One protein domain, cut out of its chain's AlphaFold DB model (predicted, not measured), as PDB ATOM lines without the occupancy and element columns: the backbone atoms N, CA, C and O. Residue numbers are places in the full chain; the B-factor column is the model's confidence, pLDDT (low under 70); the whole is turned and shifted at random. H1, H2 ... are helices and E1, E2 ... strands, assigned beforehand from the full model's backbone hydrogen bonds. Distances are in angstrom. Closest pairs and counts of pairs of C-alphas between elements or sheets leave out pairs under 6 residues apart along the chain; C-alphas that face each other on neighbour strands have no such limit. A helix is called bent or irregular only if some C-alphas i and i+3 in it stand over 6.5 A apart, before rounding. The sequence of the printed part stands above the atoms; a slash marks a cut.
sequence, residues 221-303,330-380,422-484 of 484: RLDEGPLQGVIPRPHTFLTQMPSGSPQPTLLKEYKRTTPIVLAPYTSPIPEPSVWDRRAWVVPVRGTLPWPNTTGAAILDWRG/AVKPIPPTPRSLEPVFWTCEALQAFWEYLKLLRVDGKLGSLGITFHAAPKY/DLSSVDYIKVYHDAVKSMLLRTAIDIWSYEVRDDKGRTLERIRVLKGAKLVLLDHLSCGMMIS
ATOM      1  N   ARG A 221     303.312 340.422 176.566       91.38
ATOM      2  CA  ARG A 221     303.078 341.519 177.513       91.38
ATOM      3  C   ARG A 221     301.593 341.871 177.528       91.38
ATOM      4  O   ARG A 221     300.955 341.904 176.473       91.38
ATOM      5  N   LEU A 222     301.045 342.075 178.720       93.81
ATOM      6  CA  LEU A 222     299.634 342.387 178.932       93.81
ATOM      7  C   LEU A 222     299.500 343.808 179.478       93.81
ATOM      8  O   LEU A 222     300.294 344.216 180.320       93.81
ATOM      9  N   ASP A 223     298.491 344.537 179.012       92.56
ATOM     10  CA  ASP A 223     298.176 345.882 179.484       92.56
ATOM     11  C   ASP A 223     297.308 345.828 180.756       92.56
ATOM     12  O   ASP A 223     296.119 345.474 180.750       92.56
ATOM     13  N   GLU A 224     297.918 346.204 181.876       91.44
ATOM     14  CA  GLU A 224     297.268 346.336 183.187       91.44
ATOM     15  C   GLU A 224     296.767 347.771 183.455       91.44
ATOM     16  O   GLU A 224     296.212 348.085 184.514       91.44
ATOM     17  N   GLY A 225     296.897 348.661 182.469       91.44
ATOM     18  CA  GLY A 225     296.498 350.057 182.523       91.44
ATOM     19  C   GLY A 225     294.994 350.294 182.742       91.44
ATOM     20  O   GLY A 225     294.160 349.385 182.678       91.44
ATOM     21  N   PRO A 226     294.601 351.540 183.071       92.06
ATOM     22  CA  PRO A 226     293.191 351.920 183.165       92.06
ATOM     23  C   PRO A 226     292.495 351.840 181.797       92.06
ATOM     24  O   PRO A 226     292.903 352.506 180.851       92.06
ATOM     25  N   LEU A 227     291.380 351.109 181.710       93.19
ATOM     26  CA  LEU A 227     290.614 350.961 180.461       93.19
ATOM     27  C   LEU A 227     289.598 352.077 180.218       93.19
ATOM     28  O   LEU A 227     288.985 352.143 179.152       93.19
ATOM     29  N   GLN A 228     289.431 352.987 181.180       90.94
ATOM     30  CA  GLN A 228     288.488 354.101 181.091       90.94
ATOM     31  C   GLN A 228     288.786 355.040 179.911       90.94
ATOM     32  O   GLN A 228     287.865 355.702 179.437       90.94
ATOM     33  N   GLY A 229     290.047 355.102 179.461       90.81
ATOM     34  CA  GLY A 229     290.467 355.859 178.280       90.81
ATOM     35  C   GLY A 229     290.442 355.058 176.976       90.81
ATOM     36  O   GLY A 229     290.462 355.654 175.905       90.81
ATOM     37  N   VAL A 230     290.374 353.723 177.050       94.25
ATOM     38  CA  VAL A 230     290.331 352.865 175.859       94.25
ATOM     39  C   VAL A 230     288.928 352.871 175.271       94.25
ATOM     40  O   VAL A 230     288.781 353.124 174.084       94.25
ATOM     41  N   ILE A 231     287.886 352.653 176.078       95.81
ATOM     42  CA  ILE A 231     286.499 352.679 175.593       95.81
ATOM     43  C   ILE A 231     285.950 354.116 175.651       95.81
ATOM     44  O   ILE A 231     285.910 354.701 176.739       95.81
ATOM     45  N   PRO A 232     285.476 354.692 174.526       94.62
ATOM     46  CA  PRO A 232     284.932 356.046 174.498       94.62
ATOM     47  C   PRO A 232     283.701 356.214 175.394       94.62
ATOM     48  O   PRO A 232     282.826 355.346 175.456       94.62
ATOM     49  N   ARG A 233     283.598 357.376 176.051       95.25
ATOM     50  CA  ARG A 233     282.398 357.772 176.802       95.25
ATOM     51  C   ARG A 233     281.246 358.149 175.848       95.25
ATOM     52  O   ARG A 233     281.512 358.661 174.762       95.25
ATOM     53  N   PRO A 234     279.976 357.964 176.258       96.62
ATOM     54  CA  PRO A 234     279.538 357.406 177.541       96.62
ATOM     55  C   PRO A 234     279.712 355.879 177.613       96.62
ATOM     56  O   PRO A 234     279.562 355.179 176.619       96.62
ATOM     57  N   HIS A 235     279.995 355.352 178.810       97.12
ATOM     58  CA  HIS A 235     280.151 353.905 179.052       97.12
ATOM     59  C   HIS A 235     278.824 353.173 179.261       97.12
ATOM     60  O   HIS A 235     278.807 351.962 179.444       97.12
ATOM     61  N   THR A 236     277.705 353.892 179.266       98.06
ATOM     62  CA  THR A 236     276.364 353.338 179.451       98.06
ATOM     63  C   THR A 236     275.427 353.919 178.407       98.06
ATOM     64  O   THR A 236     275.251 355.131 178.314       98.06
ATOM     65  N   PHE A 237     274.799 353.030 177.647       97.50
ATOM     66  CA  PHE A 237     273.738 353.321 176.700       97.50
ATOM     67  C   PHE A 237     272.503 352.531 177.116       97.50
ATOM     68  O   PHE A 237     272.459 351.309 176.978       97.50
ATOM     69  N   LEU A 238     271.490 353.226 177.630       97.19
ATOM     70  CA  LEU A 238     270.259 352.583 178.083       97.19
ATOM     71  C   LEU A 238     269.501 351.936 176.920       97.19
ATOM     72  O   LEU A 238     269.627 352.344 175.759       97.19
ATOM     73  N   THR A 239     268.699 350.930 177.255       94.88
ATOM     74  CA  THR A 239     267.775 350.297 176.311       94.88
ATOM     75  C   THR A 239     266.803 351.350 175.780       94.88
ATOM     76  O   THR A 239     266.159 352.037 176.567       94.88
ATOM     77  N   GLN A 240     266.695 351.489 174.459       90.50
ATOM     78  CA  GLN A 240     265.656 352.331 173.855       90.50
ATOM     79  C   GLN A 240     264.351 351.551 173.803       90.50
ATOM     80  O   GLN A 240     264.362 350.380 173.441       90.50
ATOM     81  N   MET A 241     263.232 352.183 174.151       85.56
ATOM     82  CA  MET A 241     261.929 351.575 173.901       85.56
ATOM     83  C   MET A 241     261.762 351.387 172.389       85.56
ATOM     84  O   MET A 241     262.075 352.312 171.634       85.56
ATOM     85  N   PRO A 242     261.312 350.210 171.927       80.38
ATOM     86  CA  PRO A 242     261.185 349.963 170.503       80.38
ATOM     87  C   PRO A 242     260.102 350.893 169.949       80.38
ATOM     88  O   PRO A 242     258.957 350.848 170.389       80.38
ATOM     89  N   SER A 243     260.452 351.747 168.986       81.38
ATOM     90  CA  SER A 243     259.504 352.676 168.357       81.38
ATOM     91  C   SER A 243     258.769 352.065 167.155       81.38
ATOM     92  O   SER A 243     258.229 352.794 166.328       81.38
ATOM     93  N   GLY A 244     258.765 350.737 167.007       82.19
ATOM     94  CA  GLY A 244     258.176 350.068 165.849       82.19
ATOM     95  C   GLY A 244     258.009 348.563 166.027       82.19
ATOM     96  O   GLY A 244     258.518 347.965 166.976       82.19
ATOM     97  N   SER A 245     257.284 347.947 165.091       80.25
ATOM     98  CA  SER A 245     257.123 346.495 165.036       80.25
ATOM     99  C   SER A 245     258.473 345.810 164.784       80.25
ATOM    100  O   SER A 245     259.252 346.302 163.959       80.25
ATOM    101  N   PRO A 246     258.753 344.665 165.429       80.00
ATOM    102  CA  PRO A 246     260.005 343.943 165.241       80.00
ATOM    103  C   PRO A 246     260.195 343.563 163.768       80.00
ATOM    104  O   PRO A 246     259.365 342.873 163.179       80.00
ATOM    105  N   GLN A 247     261.301 344.013 163.174       84.44
ATOM    106  CA  GLN A 247     261.669 343.639 161.809       84.44
ATOM    107  C   GLN A 247     262.226 342.206 161.798       84.44
ATOM    108  O   GLN A 247     262.991 341.836 162.697       84.44
ATOM    109  N   PRO A 248     261.869 341.374 160.805       82.81
ATOM    110  CA  PRO A 248     262.441 340.044 160.675       82.81
ATOM    111  C   PRO A 248     263.949 340.146 160.420       82.81
ATOM    112  O   PRO A 248     264.412 340.864 159.534       82.81
ATOM    113  N   THR A 249     264.737 339.413 161.203       89.44
ATOM    114  CA  THR A 249     266.193 339.364 161.051       89.44
ATOM    115  C   THR A 249     266.595 338.194 160.168       89.44
ATOM    116  O   THR A 249     266.180 337.068 160.423       89.44
ATOM    117  N   LEU A 250     267.489 338.423 159.205       94.12
ATOM    118  CA  LEU A 250     268.098 337.354 158.393       94.12
ATOM    119  C   LEU A 250     269.137 336.515 159.164       94.12
ATOM    120  O   LEU A 250     269.674 335.541 158.635       94.12
ATOM    121  N   LEU A 251     269.456 336.904 160.401       95.44
ATOM    122  CA  LEU A 251     270.391 336.172 161.245       95.44
ATOM    123  C   LEU A 251     269.784 334.834 161.662       95.44
ATOM    124  O   LEU A 251     268.653 334.762 162.132       95.44
ATOM    125  N   LYS A 252     270.570 333.769 161.510       96.00
ATOM    126  CA  LYS A 252     270.232 332.455 162.055       96.00
ATOM    127  C   LYS A 252     270.578 332.425 163.540       96.00
ATOM    128  O   LYS A 252     271.591 332.991 163.960       96.00
ATOM    129  N   GLU A 253     269.760 331.735 164.322       95.12
ATOM    130  CA  GLU A 253     270.052 331.478 165.730       95.12
ATOM    131  C   GLU A 253     271.393 330.763 165.901       95.12
ATOM    132  O   GLU A 253     271.794 329.928 165.081       95.12
ATOM    133  N   TYR A 254     272.087 331.095 166.985       95.25
ATOM    134  CA  TYR A 254     273.379 330.513 167.298       95.25
ATOM    135  C   TYR A 254     273.239 329.029 167.674       95.25
ATOM    136  O   TYR A 254     272.548 328.688 168.628       95.25
ATOM    137  N   LYS A 255     273.901 328.141 166.917       94.19
ATOM    138  CA  LYS A 255     273.855 326.671 167.101       94.19
ATOM    139  C   LYS A 255     275.241 326.011 167.115       94.19
ATOM    140  O   LYS A 255     275.366 324.824 166.835       94.19
ATOM    141  N   ARG A 256     276.310 326.785 167.344       92.38
ATOM    142  CA  ARG A 256     277.692 326.272 167.228       92.38
ATOM    143  C   ARG A 256     278.156 325.473 168.443       92.38
ATOM    144  O   ARG A 256     279.030 324.623 168.301       92.38
ATOM    145  N   THR A 257     277.601 325.757 169.611       90.31
ATOM    146  CA  THR A 257     277.932 325.114 170.884       90.31
ATOM    147  C   THR A 257     276.640 324.713 171.579       90.31
ATOM    148  O   THR A 257     275.614 325.382 171.439       90.31
ATOM    149  N   THR A 258     276.680 323.600 172.309       92.75
ATOM    150  CA  THR A 258     275.582 323.210 173.194       92.75
ATOM    151  C   THR A 258     275.613 324.119 174.422       92.75
ATOM    152  O   THR A 258     276.645 324.144 175.100       92.75
ATOM    153  N   PRO A 259     274.529 324.855 174.721       94.75
ATOM    154  CA  PRO A 259     274.421 325.654 175.934       94.75
ATOM    155  C   PRO A 259     274.720 324.852 177.202       94.75
ATOM    156  O   PRO A 259     274.166 323.768 177.389       94.75
ATOM    157  N   ILE A 260     275.543 325.399 178.094       96.06
ATOM    158  CA  ILE A 260     275.713 324.870 179.454       96.06
ATOM    159  C   ILE A 260     274.791 325.678 180.362       96.06
ATOM    160  O   ILE A 260     275.045 326.861 180.566       96.06
ATOM    161  N   VAL A 261     273.724 325.068 180.878       96.69
ATOM    162  CA  VAL A 261     272.807 325.727 181.822       96.69
ATOM    163  C   VAL A 261     273.468 325.797 183.199       96.69
ATOM    164  O   VAL A 261     274.042 324.815 183.664       96.69
ATOM    165  N   LEU A 262     273.417 326.968 183.826       94.38
ATOM    166  CA  LEU A 262     274.019 327.237 185.127       94.38
ATOM    167  C   LEU A 262     272.963 327.122 186.233       94.38
ATOM    168  O   LEU A 262     271.817 327.522 186.045       94.38
ATOM    169  N   ALA A 263     273.351 326.608 187.402       92.50
ATOM    170  CA  ALA A 263     272.485 326.615 188.579       92.50
ATOM    171  C   ALA A 263     272.155 328.068 189.002       92.50
ATOM    172  O   ALA A 263     273.019 328.938 188.875       92.50
ATOM    173  N   PRO A 264     270.941 328.349 189.514       93.75
ATOM    174  CA  PRO A 264     269.891 327.396 189.892       93.75
ATOM    175  C   PRO A 264     268.968 326.960 188.739       93.75
ATOM    176  O   PRO A 264     267.994 326.251 188.979       93.75
ATOM    177  N   TYR A 265     269.234 327.373 187.498       94.38
ATOM    178  CA  TYR A 265     268.390 327.013 186.360       94.38
ATOM    179  C   TYR A 265     268.570 325.546 185.962       94.38
ATOM    180  O   TYR A 265     269.640 324.951 186.100       94.38
ATOM    181  N   THR A 266     267.501 324.966 185.422       93.94
ATOM    182  CA  THR A 266     267.462 323.592 184.916       93.94
ATOM    183  C   THR A 266     267.313 323.578 183.398       93.94
ATOM    184  O   THR A 266     266.818 324.535 182.807       93.94
ATOM    185  N   SER A 267     267.735 322.487 182.754       90.69
ATOM    186  CA  SER A 267     267.517 322.269 181.321       90.69
ATOM    187  C   SER A 267     266.190 321.525 181.084       90.69
ATOM    188  O   SER A 267     265.965 320.516 181.755       90.69
ATOM    189  N   PRO A 268     265.338 321.956 180.135       91.31
ATOM    190  CA  PRO A 268     265.487 323.150 179.302       91.31
ATOM    191  C   PRO A 268     265.200 324.440 180.085       91.31
ATOM    192  O   PRO A 268     264.374 324.454 180.998       91.31
ATOM    193  N   ILE A 269     265.860 325.537 179.699       92.25
ATOM    194  CA  ILE A 269     265.543 326.869 180.232       92.25
ATOM    195  C   ILE A 269     264.099 327.205 179.822       92.25
ATOM    196  O   ILE A 269     263.780 327.026 178.643       92.25
ATOM    197  N   PRO A 270     263.244 327.699 180.739       91.69
ATOM    198  CA  PRO A 270     261.884 328.107 180.406       91.69
ATOM    199  C   PRO A 270     261.848 329.066 179.213       91.69
ATOM    200  O   PRO A 270     262.730 329.926 179.068       91.69
ATOM    201  N   GLU A 271     260.829 328.916 178.364       95.00
ATOM    202  CA  GLU A 271     260.633 329.819 177.234       95.00
ATOM    203  C   GLU A 271     260.518 331.263 177.746       95.00
ATOM    204  O   GLU A 271     259.733 331.529 178.660       95.00
ATOM    205  N   PRO A 272     261.331 332.192 177.217       95.62
ATOM    206  CA  PRO A 272     261.321 333.563 177.694       95.62
ATOM    207  C   PRO A 272     260.010 334.269 177.349       95.62
ATOM    208  O   PRO A 272     259.513 334.169 176.226       95.62
ATOM    209  N   SER A 273     259.511 335.069 178.288       94.38
ATOM    210  CA  SER A 273     258.452 336.041 178.023       94.38
ATOM    211  C   SER A 273     258.954 337.143 177.085       94.38
ATOM    212  O   SER A 273     260.141 337.473 177.048       94.38
ATOM    213  N   VAL A 274     258.037 337.785 176.359       91.50
ATOM    214  CA  VAL A 274     258.340 338.983 175.552       91.50
ATOM    215  C   VAL A 274     258.806 340.171 176.402       91.50
ATOM    216  O   VAL A 274     259.430 341.087 175.878       91.50
ATOM    217  N   TRP A 275     258.518 340.141 177.705       92.19
ATOM    218  CA  TRP A 275     258.927 341.159 178.674       92.19
ATOM    219  C   TRP A 275     260.238 340.815 179.382       92.19
ATOM    220  O   TRP A 275     260.804 341.664 180.072       92.19
ATOM    221  N   ASP A 276     260.733 339.585 179.217       95.56
ATOM    222  CA  ASP A 276     261.968 339.165 179.859       95.56
ATOM    223  C   ASP A 276     263.157 339.867 179.211       95.56
ATOM    224  O   ASP A 276     263.328 339.901 177.988       95.56
ATOM    225  N   ARG A 277     264.035 340.387 180.063       96.31
ATOM    226  CA  ARG A 277     265.287 341.018 179.660       96.31
ATOM    227  C   ARG A 277     266.444 340.149 180.122       96.31
ATOM    228  O   ARG A 277     266.456 339.652 181.246       96.31
ATOM    229  N   ARG A 278     267.418 339.967 179.239       97.69
ATOM    230  CA  ARG A 278     268.648 339.213 179.505       97.69
ATOM    231  C   ARG A 278     269.850 340.029 179.063       97.69
ATOM    232  O   ARG A 278     269.704 341.043 178.376       97.69
ATOM    233  N   ALA A 279     271.045 339.600 179.450       98.31
ATOM    234  CA  ALA A 279     272.266 340.263 179.018       98.31
ATOM    235  C   ALA A 279     273.392 339.282 178.709       98.31
ATOM    236  O   ALA A 279     273.683 338.403 179.510       98.31
ATOM    237  N   TRP A 280     274.060 339.460 177.570       98.44
ATOM    238  CA  TRP A 280     275.326 338.775 177.311       98.44
ATOM    239  C   TRP A 280     276.467 339.534 177.977       98.44
ATOM    240  O   TRP A 280     276.516 340.763 177.889       98.44
ATOM    241  N   VAL A 281     277.390 338.805 178.598       98.38
ATOM    242  CA  VAL A 281     278.625 339.351 179.167       98.38
ATOM    243  C   VAL A 281     279.799 338.979 178.274       98.38
ATOM    244  O   VAL A 281     280.079 337.799 178.057       98.38
ATOM    245  N   VAL A 282     280.483 340.000 177.760       98.44
ATOM    246  CA  VAL A 282     281.711 339.873 176.977       98.44
ATOM    247  C   VAL A 282     282.888 340.278 177.867       98.44
ATOM    248  O   VAL A 282     282.965 341.447 178.254       98.44
ATOM    249  N   PRO A 283     283.795 339.351 178.215       98.00
ATOM    250  CA  PRO A 283     284.955 339.671 179.034       98.00
ATOM    251  C   PRO A 283     285.929 340.553 178.245       98.00
ATOM    252  O   PRO A 283     286.233 340.288 177.079       98.00
ATOM    253  N   VAL A 284     286.423 341.602 178.895       97.81
ATOM    254  CA  VAL A 284     287.439 342.517 178.360       97.81
ATOM    255  C   VAL A 284     288.791 342.227 179.004       97.81
ATOM    256  O   VAL A 284     289.789 342.090 178.300       97.81
ATOM    257  N   ARG A 285     288.820 342.057 180.329       96.69
ATOM    258  CA  ARG A 285     290.021 341.666 181.073       96.69
ATOM    259  C   ARG A 285     289.644 340.903 182.341       96.69
ATOM    260  O   ARG A 285     288.794 341.357 183.099       96.69
ATOM    261  N   GLY A 286     290.291 339.761 182.566       95.50
ATOM    262  CA  GLY A 286     290.010 338.837 183.668       95.50
ATOM    263  C   GLY A 286     289.178 337.623 183.241       95.50
ATOM    264  O   GLY A 286     288.900 337.417 182.059       95.50
ATOM    265  N   THR A 287     288.786 336.803 184.215       95.75
ATOM    266  CA  THR A 287     287.982 335.589 184.000       95.75
ATOM    267  C   THR A 287     286.662 335.729 184.737       95.75
ATOM    268  O   THR A 287     286.658 336.042 185.925       95.75
ATOM    269  N   LEU A 288     285.552 335.507 184.031       95.94
ATOM    270  CA  LEU A 288     284.221 335.564 184.629       95.94
ATOM    271  C   LEU A 288     284.073 334.491 185.723       95.94
ATOM    272  O   LEU A 288     284.710 333.442 185.650       95.94
ATOM    273  N   PRO A 289     283.212 334.718 186.725       95.25
ATOM    274  CA  PRO A 289     283.145 333.848 187.896       95.25
ATOM    275  C   PRO A 289     282.460 332.500 187.669       95.25
ATOM    276  O   PRO A 289     282.444 331.649 188.558       95.25
ATOM    277  N   TRP A 290     281.891 332.285 186.483       94.81
ATOM    278  CA  TRP A 290     281.250 331.025 186.135       94.81
ATOM    279  C   TRP A 290     282.266 330.041 185.545       94.81
ATOM    280  O   TRP A 290     283.112 330.420 184.733       94.81
ATOM    281  N   PRO A 291     282.192 328.750 185.904       93.25
ATOM    282  CA  PRO A 291     283.107 327.753 185.370       93.25
ATOM    283  C   PRO A 291     282.922 327.611 183.859       93.25
ATOM    284  O   PRO A 291     281.813 327.719 183.344       93.25
ATOM    285  N   ASN A 292     283.999 327.283 183.146       94.31
ATOM    286  CA  ASN A 292     284.013 327.090 181.691       94.31
ATOM    287  C   ASN A 292     283.753 328.344 180.844       94.31
ATOM    288  O   ASN A 292     283.525 328.213 179.640       94.31
ATOM    289  N   THR A 293     283.805 329.546 181.413       95.69
ATOM    290  CA  THR A 293     283.789 330.780 180.620       95.69
ATOM    291  C   THR A 293     285.161 331.079 180.046       95.69
ATOM    292  O   THR A 293     286.178 330.814 180.684       95.69
ATOM    293  N   THR A 294     285.196 331.675 178.861       96.69
ATOM    294  CA  THR A 294     286.444 332.201 178.306       96.69
ATOM    295  C   THR A 294     286.836 333.471 179.061       96.69
ATOM    296  O   THR A 294     285.993 334.341 179.253       96.69
ATOM    297  N   GLY A 295     288.091 333.578 179.503       97.12
ATOM    298  CA  GLY A 295     288.634 334.826 180.050       97.12
ATOM    299  C   GLY A 295     289.019 335.817 178.949       97.12
ATOM    300  O   GLY A 295     288.885 335.533 177.758       97.12
ATOM    301  N   ALA A 296     289.536 336.976 179.332       97.56
ATOM    302  CA  ALA A 296     290.106 337.932 178.396       97.56
ATOM    303  C   ALA A 296     291.326 338.648 178.979       97.56
ATOM    304  O   ALA A 296     291.476 338.770 180.195       97.56
ATOM    305  N   ALA A 297     292.191 339.133 178.100       97.06
ATOM    306  CA  ALA A 297     293.325 339.978 178.433       97.06
ATOM    307  C   ALA A 297     293.527 341.027 177.335       97.06
ATOM    308  O   ALA A 297     293.084 340.837 176.203       97.06
ATOM    309  N   ILE A 298     294.208 342.121 177.663       96.81
ATOM    310  CA  ILE A 298     294.567 343.162 176.696       96.81
ATOM    311  C   ILE A 298     296.064 343.063 176.456       96.81
ATOM    312  O   ILE A 298     296.833 342.922 177.400       96.81
ATOM    313  N   LEU A 299     296.463 343.067 175.191       95.31
ATOM    314  CA  LEU A 299     297.857 343.047 174.783       95.31
ATOM    315  C   LEU A 299     298.442 344.448 174.929       95.31
ATOM    316  O   LEU A 299     297.833 345.424 174.490       95.31
ATOM    317  N   ASP A 300     299.630 344.528 175.521       91.31
ATOM    318  CA  ASP A 300     300.373 345.778 175.594       91.31
ATOM    319  C   ASP A 300     300.950 346.122 174.215       91.31
ATOM    320  O   ASP A 300     301.713 345.350 173.631       91.31
ATOM    321  N   TRP A 301     300.562 347.281 173.688       83.62
ATOM    322  CA  TRP A 301     301.052 347.793 172.411       83.62
ATOM    323  C   TRP A 301     302.390 348.534 172.550       83.62
ATOM    324  O   TRP A 301     303.076 348.722 171.548       83.62
ATOM    325  N   ARG A 302     302.775 348.958 173.765       78.75
ATOM    326  CA  ARG A 302     303.972 349.785 174.002       78.75
ATOM    327  C   ARG A 302     305.263 348.977 174.065       78.75
ATOM    328  O   ARG A 302     306.329 349.494 173.750       78.75
ATOM    329  N   GLY A 303     305.180 347.704 174.439       60.38
ATOM    330  CA  GLY A 303     306.334 346.879 174.802       60.38
ATOM    331  C   GLY A 303     307.299 346.460 173.683       60.38
ATOM    332  O   GLY A 303     308.072 345.530 173.900       60.38
ATOM    333  N   ALA A 330     302.201 344.901 163.756       80.38
ATOM    334  CA  ALA A 330     301.229 345.520 164.637       80.38
ATOM    335  C   ALA A 330     300.558 344.421 165.460       80.38
ATOM    336  O   ALA A 330     300.047 343.442 164.907       80.38
ATOM    337  N   VAL A 331     300.579 344.577 166.782       91.38
ATOM    338  CA  VAL A 331     299.986 343.621 167.714       91.38
ATOM    339  C   VAL A 331     298.539 343.363 167.286       91.38
ATOM    340  O   VAL A 331     297.737 344.289 167.194       91.38
ATOM    341  N   LYS A 332     298.208 342.108 166.969       94.88
ATOM    342  CA  LYS A 332     296.871 341.701 166.503       94.88
ATOM    343  C   LYS A 332     296.075 341.078 167.650       94.88
ATOM    344  O   LYS A 332     296.665 340.366 168.467       94.88
ATOM    345  N   PRO A 333     294.742 341.260 167.700       96.81
ATOM    346  CA  PRO A 333     293.913 340.523 168.643       96.81
ATOM    347  C   PRO A 333     293.927 339.029 168.304       96.81
ATOM    348  O   PRO A 333     294.089 338.642 167.146       96.81
ATOM    349  N   ILE A 334     293.722 338.179 169.307       97.00
ATOM    350  CA  ILE A 334     293.834 336.724 169.162       97.00
ATOM    351  C   ILE A 334     292.553 336.092 169.689       97.00
ATOM    352  O   ILE A 334     292.219 336.280 170.865       97.00
ATOM    353  N   PRO A 335     291.824 335.351 168.842       97.44
ATOM    354  CA  PRO A 335     290.660 334.627 169.299       97.44
ATOM    355  C   PRO A 335     291.067 333.430 170.162       97.44
ATOM    356  O   PRO A 335     292.132 332.850 169.946       97.44
ATOM    357  N   PRO A 336     290.203 333.007 171.092       96.81
ATOM    358  CA  PRO A 336     290.439 331.806 171.872       96.81
ATOM    359  C   PRO A 336     290.396 330.578 170.958       96.81
ATOM    360  O   PRO A 336     289.581 330.497 170.029       96.81
ATOM    361  N   THR A 337     291.230 329.576 171.231       95.00
ATOM    362  CA  THR A 337     291.155 328.314 170.490       95.00
ATOM    363  C   THR A 337     289.794 327.652 170.752       95.00
ATOM    364  O   THR A 337     289.406 327.495 171.916       95.00
ATOM    365  N   PRO A 338     289.030 327.230 169.722       92.50
ATOM    366  CA  PRO A 338     287.734 326.592 169.926       92.50
ATOM    367  C   PRO A 338     287.830 325.405 170.887       92.50
ATOM    368  O   PRO A 338     288.714 324.565 170.748       92.50
ATOM    369  N   ARG A 339     286.881 325.310 171.828       89.44
ATOM    370  CA  ARG A 339     286.821 324.293 172.902       89.44
ATOM    371  C   ARG A 339     287.872 324.439 174.011       89.44
ATOM    372  O   ARG A 339     287.701 323.787 175.038       89.44
ATOM    373  N   SER A 340     288.874 325.304 173.857       92.88
ATOM    374  CA  SER A 340     289.806 325.648 174.936       92.88
ATOM    375  C   SER A 340     289.185 326.651 175.922       92.88
ATOM    376  O   SER A 340     288.100 327.194 175.681       92.88
ATOM    377  N   LEU A 341     289.869 326.877 177.044       92.06
ATOM    378  CA  LEU A 341     289.604 327.985 177.970       92.06
ATOM    379  C   LEU A 341     290.646 329.101 177.828       92.06
ATOM    380  O   LEU A 341     290.755 329.947 178.711       92.06
ATOM    381  N   GLU A 342     291.415 329.104 176.733       95.19
ATOM    382  CA  GLU A 342     292.349 330.191 176.450       95.19
ATOM    383  C   GLU A 342     291.596 331.522 176.409       95.19
ATOM    384  O   GLU A 342     290.459 331.568 175.924       95.19
ATOM    385  N   PRO A 343     292.191 332.602 176.937       96.94
ATOM    386  CA  PRO A 343     291.536 333.892 176.957       96.94
ATOM    387  C   PRO A 343     291.452 334.492 175.551       96.94
ATOM    388  O   PRO A 343     292.267 334.214 174.671       96.94
ATOM    389  N   VAL A 344     290.474 335.372 175.359       97.62
ATOM    390  CA  VAL A 344     290.472 336.316 174.240       97.62
ATOM    391  C   VAL A 344     291.576 337.343 174.493       97.62
ATOM    392  O   VAL A 344     291.599 337.959 175.557       97.62
ATOM    393  N   PHE A 345     292.461 337.572 173.526       97.56
ATOM    394  CA  PHE A 345     293.427 338.666 173.613       97.56
ATOM    395  C   PHE A 345     292.958 339.842 172.762       97.56
ATOM    396  O   PHE A 345     292.873 339.747 171.537       97.56
ATOM    397  N   TRP A 346     292.649 340.951 173.420       98.00
ATOM    398  CA  TRP A 346     292.245 342.203 172.799       98.00
ATOM    399  C   TRP A 346     293.453 343.093 172.523       98.00
ATOM    400  O   TRP A 346     294.441 343.059 173.250       98.00
ATOM    401  N   THR A 347     293.334 343.952 171.517       96.44
ATOM    402  CA  THR A 347     294.119 345.191 171.432       96.44
ATOM    403  C   THR A 347     293.198 346.357 171.777       96.44
ATOM    404  O   THR A 347     291.969 346.210 171.724       96.44
ATOM    405  N   CYS A 348     293.761 347.513 172.116       95.81
ATOM    406  CA  CYS A 348     292.972 348.710 172.412       95.81
ATOM    407  C   CYS A 348     292.075 349.107 171.228       95.81
ATOM    408  O   CYS A 348     290.889 349.384 171.408       95.81
ATOM    409  N   GLU A 349     292.606 349.040 170.009       95.62
ATOM    410  CA  GLU A 349     291.909 349.371 168.764       95.62
ATOM    411  C   GLU A 349     290.795 348.364 168.467       95.62
ATOM    412  O   GLU A 349     289.688 348.745 168.087       95.62
ATOM    413  N   ALA A 350     291.052 347.068 168.681       97.38
ATOM    414  CA  ALA A 350     290.047 346.031 168.486       97.38
ATOM    415  C   ALA A 350     288.890 346.165 169.480       97.38
ATOM    416  O   ALA A 350     287.729 346.002 169.099       97.38
ATOM    417  N   LEU A 351     289.187 346.505 170.736       97.81
ATOM    418  CA  LEU A 351     288.178 346.742 171.763       97.81
ATOM    419  C   LEU A 351     287.336 347.993 171.457       97.81
ATOM    420  O   LEU A 351     286.110 347.952 171.571       97.81
ATOM    421  N   GLN A 352     287.970 349.080 171.008       97.44
ATOM    422  CA  GLN A 352     287.279 350.285 170.534       97.44
ATOM    423  C   GLN A 352     286.361 349.983 169.350       97.44
ATOM    424  O   GLN A 352     285.176 350.314 169.381       97.44
ATOM    425  N   ALA A 353     286.876 349.297 168.328       97.62
ATOM    426  CA  ALA A 353     286.097 348.912 167.157       97.62
ATOM    427  C   ALA A 353     284.911 348.004 167.525       97.62
ATOM    428  O   ALA A 353     283.832 348.123 166.938       97.62
ATOM    429  N   PHE A 354     285.077 347.122 168.514       98.50
ATOM    430  CA  PHE A 354     283.987 346.297 169.032       98.50
ATOM    431  C   PHE A 354     282.917 347.138 169.741       98.50
ATOM    432  O   PHE A 354     281.724 346.936 169.511       98.50
ATOM    433  N   TRP A 355     283.317 348.122 170.550       98.25
ATOM    434  CA  TRP A 355     282.386 349.055 171.191       98.25
ATOM    435  C   TRP A 355     281.571 349.858 170.168       98.25
ATOM    436  O   TRP A 355     280.344 349.930 170.268       98.25
ATOM    437  N   GLU A 356     282.229 350.402 169.140       97.88
ATOM    438  CA  GLU A 356     281.565 351.100 168.031       97.88
ATOM    439  C   GLU A 356     280.577 350.191 167.295       97.88
ATOM    440  O   GLU A 356     279.440 350.588 167.029       97.88
ATOM    441  N   TYR A 357     280.963 348.939 167.038       98.06
ATOM    442  CA  TYR A 357     280.071 347.947 166.450       98.06
ATOM    443  C   TYR A 357     278.812 347.717 167.293       98.06
ATOM    444  O   TYR A 357     277.709 347.702 166.745       98.06
ATOM    445  N   LEU A 358     278.939 347.582 168.618       98.19
ATOM    446  CA  LEU A 358     277.778 347.409 169.494       98.19
ATOM    447  C   LEU A 358     276.855 348.634 169.453       98.19
ATOM    448  O   LEU A 358     275.635 348.478 169.369       98.19
ATOM    449  N   LYS A 359     277.406 349.855 169.439       97.44
ATOM    450  CA  LYS A 359     276.601 351.078 169.283       97.44
ATOM    451  C   LYS A 359     275.843 351.097 167.956       97.44
ATOM    452  O   LYS A 359     274.656 351.421 167.949       97.44
ATOM    453  N   LEU A 360     276.492 350.718 166.854       96.50
ATOM    454  CA  LEU A 360     275.838 350.602 165.547       96.50
ATOM    455  C   LEU A 360     274.720 349.555 165.576       96.50
ATOM    456  O   LEU A 360     273.622 349.821 165.098       96.50
ATOM    457  N   LEU A 361     274.970 348.401 166.201       96.00
ATOM    458  CA  LEU A 361     273.982 347.335 166.359       96.00
ATOM    459  C   LEU A 361     272.744 347.807 167.138       96.00
ATOM    460  O   LEU A 361     271.622 347.432 166.801       96.00
ATOM    461  N   ARG A 362     272.943 348.659 168.150       95.44
ATOM    462  CA  ARG A 362     271.865 349.306 168.908       95.44
ATOM    463  C   ARG A 362     271.068 350.294 168.058       95.44
ATOM    464  O   ARG A 362     269.846 350.257 168.110       95.44
ATOM    465  N   VAL A 363     271.736 351.165 167.298       94.62
ATOM    466  CA  VAL A 363     271.071 352.177 166.450       94.62
ATOM    467  C   VAL A 363     270.285 351.533 165.305       94.62
ATOM    468  O   VAL A 363     269.222 352.025 164.945       94.62
ATOM    469  N   ASP A 364     270.773 350.420 164.755       93.50
ATOM    470  CA  ASP A 364     270.117 349.705 163.654       93.50
ATOM    471  C   ASP A 364     268.765 349.087 164.058       93.50
ATOM    472  O   ASP A 364     267.910 348.858 163.206       93.50
ATOM    473  N   GLY A 365     268.558 348.785 165.347       92.94
ATOM    474  CA  GLY A 365     267.276 348.322 165.897       92.94
ATOM    475  C   GLY A 365     266.784 346.953 165.399       92.94
ATOM    476  O   GLY A 365     265.779 346.443 165.892       92.94
ATOM    477  N   LYS A 366     267.487 346.304 164.460       92.25
ATOM    478  CA  LYS A 366     267.083 345.008 163.884       92.25
ATOM    479  C   LYS A 366     267.012 343.885 164.916       92.25
ATOM    480  O   LYS A 366     266.197 342.980 164.780       92.25
ATOM    481  N   LEU A 367     267.843 343.935 165.957       94.31
ATOM    482  CA  LEU A 367     267.837 342.959 167.056       94.31
ATOM    483  C   LEU A 367     266.900 343.345 168.209       94.31
ATOM    484  O   LEU A 367     266.943 342.714 169.264       94.31
ATOM    485  N   GLY A 368     266.044 344.347 168.001       93.75
ATOM    486  CA  GLY A 368     265.198 344.913 169.037       93.75
ATOM    487  C   GLY A 368     265.952 345.903 169.917       93.75
ATOM    488  O   GLY A 368     266.971 346.486 169.537       93.75
ATOM    489  N   SER A 369     265.415 346.104 171.109       95.00
ATOM    490  CA  SER A 369     265.849 347.142 172.030       95.00
ATOM    491  C   SER A 369     267.122 346.732 172.761       95.00
ATOM    492  O   SER A 369     267.070 345.910 173.682       95.00
ATOM    493  N   LEU A 370     268.262 347.319 172.387       97.38
ATOM    494  CA  LEU A 370     269.563 347.014 172.990       97.38
ATOM    495  C   LEU A 370     270.010 348.083 173.994       97.38
ATOM    496  O   LEU A 370     269.958 349.285 173.720       97.38
ATOM    497  N   GLY A 371     270.491 347.629 175.149       98.00
ATOM    498  CA  GLY A 371     271.251 348.430 176.107       98.00
ATOM    499  C   GLY A 371     272.684 347.915 176.188       98.00
ATOM    500  O   GLY A 371     272.911 346.715 176.059       98.00
ATOM    501  N   ILE A 372     273.662 348.793 176.376       98.38
ATOM    502  CA  ILE A 372     275.080 348.416 176.405       98.38
ATOM    503  C   ILE A 372     275.751 349.152 177.556       98.38
ATOM    504  O   ILE A 372     275.621 350.371 177.662       98.38
ATOM    505  N   THR A 373     276.478 348.432 178.405       98.25
ATOM    506  CA  THR A 373     277.282 349.026 179.477       98.25
ATOM    507  C   THR A 373     278.687 348.448 179.476       98.25
ATOM    508  O   THR A 373     278.877 347.258 179.230       98.25
ATOM    509  N   PHE A 374     279.677 349.289 179.750       98.12
ATOM    510  CA  PHE A 374     281.037 348.872 180.059       98.12
ATOM    511  C   PHE A 374     281.269 349.008 181.563       98.12
ATOM    512  O   PHE A 374     281.000 350.059 182.145       98.12
ATOM    513  N   HIS A 375     281.754 347.935 182.178       97.25
ATOM    514  CA  HIS A 375     282.089 347.865 183.590       97.25
ATOM    515  C   HIS A 375     283.594 347.676 183.710       97.25
ATOM    516  O   HIS A 375     284.121 346.638 183.314       97.25
ATOM    517  N   ALA A 376     284.268 348.697 184.236       96.06
ATOM    518  CA  ALA A 376     285.661 348.585 184.628       96.06
ATOM    519  C   ALA A 376     285.725 348.130 186.091       96.06
ATOM    520  O   ALA A 376     285.106 348.763 186.951       96.06
ATOM    521  N   ALA A 377     286.466 347.061 186.365       94.31
ATOM    522  CA  ALA A 377     286.757 346.606 187.710       94.31
ATOM    523  C   ALA A 377     287.430 347.747 188.496       94.31
ATOM    524  O   ALA A 377     288.314 348.435 187.959       94.31
ATOM    525  N   PRO A 378     287.034 347.986 189.759       90.38
ATOM    526  CA  PRO A 378     287.748 348.912 190.618       90.38
ATOM    527  C   PRO A 378     289.213 348.493 190.675       90.38
ATOM    528  O   PRO A 378     289.534 347.335 190.945       90.38
ATOM    529  N   LYS A 379     290.122 349.434 190.419       80.94
ATOM    530  CA  LYS A 379     291.528 349.182 190.717       80.94
ATOM    531  C   LYS A 379     291.618 348.976 192.220       80.94
ATOM    532  O   LYS A 379     291.198 349.866 192.960       80.94
ATOM    533  N   TYR A 380     292.164 347.842 192.653       68.56
ATOM    534  CA  TYR A 380     292.610 347.694 194.030       68.56
ATOM    535  C   TYR A 380     293.660 348.781 194.262       68.56
ATOM    536  O   TYR A 380     294.795 348.694 193.791       68.56
ATOM    537  N   ASP A 422     284.006 337.641 192.193       90.56
ATOM    538  CA  ASP A 422     282.895 338.559 192.006       90.56
ATOM    539  C   ASP A 422     282.988 339.110 190.584       90.56
ATOM    540  O   ASP A 422     284.075 339.342 190.054       90.56
ATOM    541  N   LEU A 423     281.848 339.344 189.945       93.62
ATOM    542  CA  LEU A 423     281.817 339.976 188.633       93.62
ATOM    543  C   LEU A 423     282.477 341.371 188.678       93.62
ATOM    544  O   LEU A 423     283.013 341.828 187.671       93.62
ATOM    545  N   SER A 424     282.502 342.008 189.856       93.62
ATOM    546  CA  SER A 424     283.197 343.275 190.113       93.62
ATOM    547  C   SER A 424     284.719 343.216 189.925       93.62
ATOM    548  O   SER A 424     285.332 344.262 189.721       93.62
ATOM    549  N   SER A 425     285.341 342.028 189.943       92.88
ATOM    550  CA  SER A 425     286.790 341.872 189.749       92.88
ATOM    551  C   SER A 425     287.209 341.725 188.283       92.88
ATOM    552  O   SER A 425     288.371 341.432 188.006       92.88
ATOM    553  N   VAL A 426     286.272 341.849 187.340       95.50
ATOM    554  CA  VAL A 426     286.494 341.620 185.907       95.50
ATOM    555  C   VAL A 426     286.091 342.874 185.141       95.50
ATOM    556  O   VAL A 426     285.056 343.470 185.426       95.50
ATOM    557  N   ASP A 427     286.878 343.265 184.141       97.31
ATOM    558  CA  ASP A 427     286.434 344.263 183.171       97.31
ATOM    559  C   ASP A 427     285.570 343.564 182.119       97.31
ATOM    560  O   ASP A 427     286.009 342.596 181.486       97.31
ATOM    561  N   TYR A 428     284.347 344.037 181.897       98.06
ATOM    562  CA  TYR A 428     283.432 343.412 180.941       98.06
ATOM    563  C   TYR A 428     282.486 344.408 180.274       98.06
ATOM    564  O   TYR A 428     282.178 345.483 180.790       98.06
ATOM    565  N   ILE A 429     281.975 344.010 179.113       98.56
ATOM    566  CA  ILE A 429     280.869 344.678 178.430       98.56
ATOM    567  C   ILE A 429     279.609 343.837 178.621       98.56
ATOM    568  O   ILE A 429     279.614 342.631 178.370       98.56
ATOM    569  N   LYS A 430     278.515 344.469 179.042       98.38
ATOM    570  CA  LYS A 430     277.202 343.838 179.201       98.38
ATOM    571  C   LYS A 430     276.242 344.368 178.139       98.38
ATOM    572  O   LYS A 430     276.062 345.577 178.003       98.38
ATOM    573  N   VAL A 431     275.632 343.459 177.377       98.44
ATOM    574  CA  VAL A 431     274.719 343.782 176.268       98.44
ATOM    575  C   VAL A 431     273.310 343.291 176.597       98.44
ATOM    576  O   VAL A 431     272.988 342.112 176.433       98.44
ATOM    577  N   TYR A 432     272.473 344.205 177.081       98.31
ATOM    578  CA  TYR A 432     271.073 343.989 177.442       98.31
ATOM    579  C   TYR A 432     270.189 343.884 176.202       98.31
ATOM    580  O   TYR A 432     270.320 344.681 175.274       98.31
ATOM    581  N   HIS A 433     269.261 342.933 176.204       97.44
ATOM    582  CA  HIS A 433     268.391 342.632 175.070       97.44
ATOM    583  C   HIS A 433     267.107 341.926 175.524       97.44
ATOM    584  O   HIS A 433     267.011 341.458 176.662       97.44
ATOM    585  N   ASP A 434     266.128 341.833 174.622       96.50
ATOM    586  CA  ASP A 434     264.935 341.006 174.824       96.50
ATOM    587  C   ASP A 434     265.323 339.528 174.851       96.50
ATOM    588  O   ASP A 434     266.045 339.049 173.972       96.50
ATOM    589  N   ALA A 435     264.827 338.777 175.828       96.62
ATOM    590  CA  ALA A 435     265.227 337.392 176.051       96.62
ATOM    591  C   ALA A 435     264.924 336.467 174.855       96.62
ATOM    592  O   ALA A 435     265.699 335.558 174.558       96.62
ATOM    593  N   VAL A 436     263.859 336.747 174.096       95.94
ATOM    594  CA  VAL A 436     263.523 336.032 172.848       95.94
ATOM    595  C   VAL A 436     264.572 336.226 171.739       95.94
ATOM    596  O   VAL A 436     264.592 335.485 170.759       95.94
ATOM    597  N   LYS A 437     265.461 337.222 171.863       96.31
ATOM    598  CA  LYS A 437     266.523 337.542 170.894       96.31
ATOM    599  C   LYS A 437     267.913 337.081 171.340       96.31
ATOM    600  O   LYS A 437     268.877 337.324 170.611       96.31
ATOM    601  N   SER A 438     268.047 336.388 172.479       96.88
ATOM    602  CA  SER A 438     269.360 336.044 173.048       96.88
ATOM    603  C   SER A 438     270.279 335.312 172.079       96.88
ATOM    604  O   SER A 438     271.433 335.709 171.911       96.88
ATOM    605  N   MET A 439     269.773 334.300 171.373       96.94
ATOM    606  CA  MET A 439     270.604 333.510 170.460       96.94
ATOM    607  C   MET A 439     270.882 334.211 169.126       96.94
ATOM    608  O   MET A 439     271.885 333.912 168.484       96.94
ATOM    609  N   LEU A 440     270.053 335.175 168.718       97.00
ATOM    610  CA  LEU A 440     270.318 336.011 167.542       97.00
ATOM    611  C   LEU A 440     271.415 337.036 167.832       97.00
ATOM    612  O   LEU A 440     272.342 337.196 167.037       97.00
ATOM    613  N   LEU A 441     271.355 337.677 169.003       97.62
ATOM    614  CA  LEU A 441     272.411 338.576 169.455       97.62
ATOM    615  C   LEU A 441     273.731 337.824 169.665       97.62
ATOM    616  O   LEU A 441     274.783 338.327 169.276       97.62
ATOM    617  N   ARG A 442     273.690 336.589 170.190       97.69
ATOM    618  CA  ARG A 442     274.886 335.742 170.298       97.69
ATOM    619  C   ARG A 442     275.545 335.506 168.938       97.69
ATOM    620  O   ARG A 442     276.767 335.622 168.840       97.69
ATOM    621  N   THR A 443     274.749 335.231 167.897       97.81
ATOM    622  CA  THR A 443     275.244 335.132 166.516       97.81
ATOM    623  C   THR A 443     275.879 336.437 166.060       97.81
ATOM    624  O   THR A 443     276.984 336.392 165.534       97.81
ATOM    625  N   ALA A 444     275.230 337.586 166.275       97.88
ATOM    626  CA  ALA A 444     275.769 338.892 165.883       97.88
ATOM    627  C   ALA A 444     277.145 339.168 166.522       97.88
ATOM    628  O   ALA A 444     278.092 339.532 165.829       97.88
ATOM    629  N   ILE A 445     277.282 338.890 167.822       98.12
ATOM    630  CA  ILE A 445     278.548 339.028 168.556       98.12
ATOM    631  C   ILE A 445     279.624 338.065 168.012       98.12
ATOM    632  O   ILE A 445     280.776 338.454 167.862       98.12
ATOM    633  N   ASP A 446     279.269 336.818 167.691       97.31
ATOM    634  CA  ASP A 446     280.211 335.811 167.172       97.31
ATOM    635  C   ASP A 446     280.682 336.079 165.729       97.31
ATOM    636  O   ASP A 446     281.816 335.737 165.377       97.31
ATOM    637  N   ILE A 447     279.829 336.659 164.876       97.44
ATOM    638  CA  ILE A 447     280.194 336.967 163.483       97.44
ATOM    639  C   ILE A 447     281.027 338.240 163.355       97.44
ATOM    640  O   ILE A 447     281.627 338.442 162.297       97.44
ATOM    641  N   TRP A 448     281.068 339.083 164.391       98.19
ATOM    642  CA  TRP A 448     281.882 340.288 164.375       98.19
ATOM    643  C   TRP A 448     283.362 339.954 164.142       98.19
ATOM    644  O   TRP A 448     283.900 338.965 164.649       98.19
ATOM    645  N   SER A 449     284.021 340.794 163.349       98.31
ATOM    646  CA  SER A 449     285.432 340.660 163.010       98.31
ATOM    647  C   SER A 449     286.123 342.012 163.040       98.31
ATOM    648  O   SER A 449     285.631 342.956 162.420       98.31
ATOM    649  N   TYR A 450     287.290 342.061 163.666       98.06
ATOM    650  CA  TYR A 450     288.201 343.189 163.592       98.06
ATOM    651  C   TYR A 450     288.920 343.203 162.240       98.06
ATOM    652  O   TYR A 450     289.365 342.156 161.767       98.06
ATOM    653  N   GLU A 451     289.019 344.372 161.612       97.75
ATOM    654  CA  GLU A 451     289.725 344.557 160.344       97.75
ATOM    655  C   GLU A 451     291.112 345.133 160.618       97.75
ATOM    656  O   GLU A 451     291.238 346.285 161.024       97.75
ATOM    657  N   VAL A 452     292.154 344.339 160.376       95.69
ATOM    658  CA  VAL A 452     293.538 344.815 160.416       95.69
ATOM    659  C   VAL A 452     293.791 345.587 159.128       95.69
ATOM    660  O   VAL A 452     293.582 345.045 158.039       95.69
ATOM    661  N   ARG A 453     294.214 346.847 159.238       94.12
ATOM    662  CA  ARG A 453     294.476 347.727 158.093       94.12
ATOM    663  C   ARG A 453     295.955 348.082 158.003       94.12
ATOM    664  O   ARG A 453     296.619 348.170 159.030       94.12
ATOM    665  N   ASP A 454     296.450 348.259 156.781       91.31
ATOM    666  CA  ASP A 454     297.791 348.796 156.537       91.31
ATOM    667  C   ASP A 454     297.840 350.327 156.703       91.31
ATOM    668  O   ASP A 454     296.822 350.987 156.923       91.31
ATOM    669  N   ASP A 455     299.037 350.896 156.561       88.75
ATOM    670  CA  ASP A 455     299.304 352.342 156.554       88.75
ATOM    671  C   ASP A 455     298.509 353.111 155.479       88.75
ATOM    672  O   ASP A 455     298.262 354.308 155.610       88.75
ATOM    673  N   LYS A 456     298.053 352.415 154.433       93.00
ATOM    674  CA  LYS A 456     297.221 352.947 153.344       93.00
ATOM    675  C   LYS A 456     295.722 352.731 153.580       93.00
ATOM    676  O   LYS A 456     294.919 353.034 152.697       93.00
ATOM    677  N   GLY A 457     295.327 352.201 154.739       92.31
ATOM    678  CA  GLY A 457     293.937 351.934 155.107       92.31
ATOM    679  C   GLY A 457     293.301 350.727 154.407       92.31
ATOM    680  O   GLY A 457     292.089 350.530 154.520       92.31
ATOM    681  N   ARG A 458     294.073 349.905 153.688       94.12
ATOM    682  CA  ARG A 458     293.590 348.680 153.039       94.12
ATOM    683  C   ARG A 458     293.471 347.568 154.072       94.12
ATOM    684  O   ARG A 458     294.374 347.363 154.877       94.12
ATOM    685  N   THR A 459     292.376 346.815 154.030       95.56
ATOM    686  CA  THR A 459     292.176 345.662 154.917       95.56
ATOM    687  C   THR A 459     293.129 344.529 154.537       95.56
ATOM    688  O   THR A 459     292.989 343.933 153.472       95.56
ATOM    689  N   LEU A 460     294.075 344.224 155.424       95.12
ATOM    690  CA  LEU A 460     295.009 343.106 155.302       95.12
ATOM    691  C   LEU A 460     294.366 341.792 155.755       95.12
ATOM    692  O   LEU A 460     294.516 340.760 155.107       95.12
ATOM    693  N   GLU A 461     293.640 341.831 156.872       96.38
ATOM    694  CA  GLU A 461     293.121 340.633 157.529       96.38
ATOM    695  C   GLU A 461     291.821 340.935 158.287       96.38
ATOM    696  O   GLU A 461     291.608 342.047 158.771       96.38
ATOM    697  N   ARG A 462     290.941 339.932 158.410       97.69
ATOM    698  CA  ARG A 462     289.730 340.003 159.240       97.69
ATOM    699  C   ARG A 462     289.772 338.941 160.329       97.69
ATOM    700  O   ARG A 462     289.681 337.748 160.041       97.69
ATOM    701  N   ILE A 463     289.837 339.374 161.581       97.88
ATOM    702  CA  ILE A 463     289.990 338.497 162.742       97.88
ATOM    703  C   ILE A 463     288.671 338.442 163.507       97.88
ATOM    704  O   ILE A 463     288.214 339.439 164.059       97.88
ATOM    705  N   ARG A 464     288.047 337.262 163.581       97.94
ATOM    706  CA  ARG A 464     286.870 337.038 164.436       97.94
ATOM    707  C   ARG A 464     287.309 336.836 165.883       97.94
ATOM    708  O   ARG A 464     287.428 335.698 166.322       97.94
ATOM    709  N   VAL A 465     287.554 337.935 166.593       98.06
ATOM    710  CA  VAL A 465     288.151 337.959 167.945       98.06
ATOM    711  C   VAL A 465     287.376 337.102 168.956       98.06
ATOM    712  O   VAL A 465     287.969 336.462 169.812       98.06
ATOM    713  N   LEU A 466     286.051 337.013 168.823       97.81
ATOM    714  CA  LEU A 466     285.191 336.238 169.729       97.81
ATOM    715  C   LEU A 466     284.854 334.828 169.214       97.81
ATOM    716  O   LEU A 466     283.996 334.146 169.783       97.81
ATOM    717  N   LYS A 467     285.501 334.361 168.139       96.69
ATOM    718  CA  LYS A 467     285.248 333.028 167.578       96.69
ATOM    719  C   LYS A 467     285.642 331.956 168.588       96.69
ATOM    720  O   LYS A 467     286.813 331.794 168.895       96.69
ATOM    721  N   GLY A 468     284.662 331.173 169.033       95.88
ATOM    722  CA  GLY A 468     284.880 330.094 170.001       95.88
ATOM    723  C   GLY A 468     284.922 330.551 171.460       95.88
ATOM    724  O   GLY A 468     285.038 329.693 172.333       95.88
ATOM    725  N   ALA A 469     284.778 331.855 171.729       97.38
ATOM    726  CA  ALA A 469     284.643 332.372 173.087       97.38
ATOM    727  C   ALA A 469     283.355 331.839 173.719       97.38
ATOM    728  O   ALA A 469     282.314 331.863 173.071       97.38
ATOM    729  N   LYS A 470     283.414 331.388 174.969       97.38
ATOM    730  CA  LYS A 470     282.267 330.924 175.754       97.38
ATOM    731  C   LYS A 470     281.755 332.076 176.612       97.38
ATOM    732  O   LYS A 470     282.388 332.420 177.612       97.38
ATOM    733  N   LEU A 471     280.651 332.689 176.191       97.81
ATOM    734  CA  LEU A 471     280.081 333.872 176.843       97.81
ATOM    735  C   LEU A 471     278.987 333.473 177.830       97.81
ATOM    736  O   LEU A 471     278.371 332.423 177.660       97.81
ATOM    737  N   VAL A 472     278.715 334.321 178.823       97.94
ATOM    738  CA  VAL A 472     277.653 334.090 179.817       97.94
ATOM    739  C   VAL A 472     276.419 334.908 179.466       97.94
ATOM    740  O   VAL A 472     276.517 336.112 179.220       97.94
ATOM    741  N   LEU A 473     275.259 334.258 179.475       98.12
ATOM    742  CA  LEU A 473     273.952 334.899 179.445       98.12
ATOM    743  C   LEU A 473     273.454 335.072 180.876       98.12
ATOM    744  O   LEU A 473     273.355 334.095 181.617       98.12
ATOM    745  N   LEU A 474     273.123 336.303 181.238       97.56
ATOM    746  CA  LEU A 474     272.543 336.668 182.520       97.56
ATOM    747  C   LEU A 474     271.038 336.900 182.398       97.56
ATOM    748  O   LEU A 474     270.563 337.364 181.356       97.56
ATOM    749  N   ASP A 475     270.314 336.643 183.481       96.62
ATOM    750  CA  ASP A 475     268.926 337.065 183.637       96.62
ATOM    751  C   ASP A 475     268.815 338.554 184.036       96.62
ATOM    752  O   ASP A 475     269.798 339.305 184.049       96.62
ATOM    753  N   HIS A 476     267.598 338.998 184.354       94.38
ATOM    754  CA  HIS A 476     267.327 340.369 184.789       94.38
ATOM    755  C   HIS A 476     267.914 340.703 186.174       94.38
ATOM    756  O   HIS A 476     268.146 341.876 186.460       94.38
ATOM    757  N   LEU A 477     268.213 339.694 187.001       93.94
ATOM    758  CA  LEU A 477     268.860 339.827 188.310       93.94
ATOM    759  C   LEU A 477     270.389 339.728 188.224       93.94
ATOM    760  O   LEU A 477     271.075 339.805 189.238       93.94
ATOM    761  N   SER A 478     270.943 339.622 187.013       94.44
ATOM    762  CA  SER A 478     272.373 339.397 186.766       94.44
ATOM    763  C   SER A 478     272.893 338.036 187.246       94.44
ATOM    764  O   SER A 478     274.100 337.863 187.409       94.44
ATOM    765  N   CYS A 479     272.009 337.052 187.406       93.94
ATOM    766  CA  CYS A 479     272.360 335.663 187.670       93.94
ATOM    767  C   CYS A 479     272.733 334.955 186.363       93.94
ATOM    768  O   CYS A 479     272.056 335.099 185.342       93.94
ATOM    769  N   GLY A 480     273.810 334.165 186.386       93.75
ATOM    770  CA  GLY A 480     274.222 333.350 185.242       93.75
ATOM    771  C   GLY A 480     273.174 332.296 184.900       93.75
ATOM    772  O   GLY A 480     272.876 331.440 185.723       93.75
ATOM    773  N   MET A 481     272.642 332.347 183.678       94.88
ATOM    774  CA  MET A 481     271.666 331.379 183.169       94.88
ATOM    775  C   MET A 481     272.320 330.288 182.332       94.88
ATOM    776  O   MET A 481     272.016 329.108 182.486       94.88
ATOM    777  N   MET A 482     273.192 330.681 181.400       94.88
ATOM    778  CA  MET A 482     273.851 329.735 180.506       94.88
ATOM    779  C   MET A 482     275.160 330.257 179.938       94.88
ATOM    780  O   MET A 482     275.384 331.463 179.863       94.88
ATOM    781  N   ILE A 483     275.983 329.324 179.469       92.38
ATOM    782  CA  ILE A 483     277.207 329.590 178.720       92.38
ATOM    783  C   ILE A 483     277.031 329.104 177.281       92.38
ATOM    784  O   ILE A 483     276.596 327.969 177.073       92.38
ATOM    785  N   SER A 484     277.372 329.947 176.297       90.88
ATOM    786  CA  SER A 484     277.282 329.625 174.861       90.88
ATOM    787  C   SER A 484     278.479 330.084 174.049       90.88
ATOM    788  O   SER A 484     278.906 331.257 174.158       90.88
TER     789      SER A 484
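Overview. This is residues 221 to 303, 330 to 380 and 422 to 484 of the 484 residues of an uncharacterized protein of Coprinellus micaceus (UniProt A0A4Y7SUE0). With little regular structure, a twisted antiparallel sheet, E4 E5 E1 E8 E9, has helices H1 and H2 over one face, two layers, and residues 221 to 276 round the outside. Hairpin E6 and E7 and parallel pair E2 and E3 lie at one end. The compact whole, radius of gyration of the C-alphas 16.5 A, spans 49 by 35 by 31 A; 74 of 197 printed residues make two named helices and nine strands, mixed.

Arrangement. E1, residues 277 to 285, is antiparallel to E5, residues 427 to 434, with N 282 and O 429 2.8 A apart. H1, residues 348 to 364, has every O i to N i+4 pair within hydrogen-bond range; H2, residues 435 to 447, irregular with C-alphas 436 and 439 7.9 A apart, has 7 of 9.

Along the chain. E1 begins at C-alpha 277 (265.287, 341.018, 179.660); the chain ends at C-alpha 484 (277.282, 329.625, 174.861).

Size, cuts and confidence. Residues 304 to 329 and 381 to 421 are not printed, C-alpha gaps 11.5 and 13.5 A; pLDDT is under 70 at residues 303 and 380.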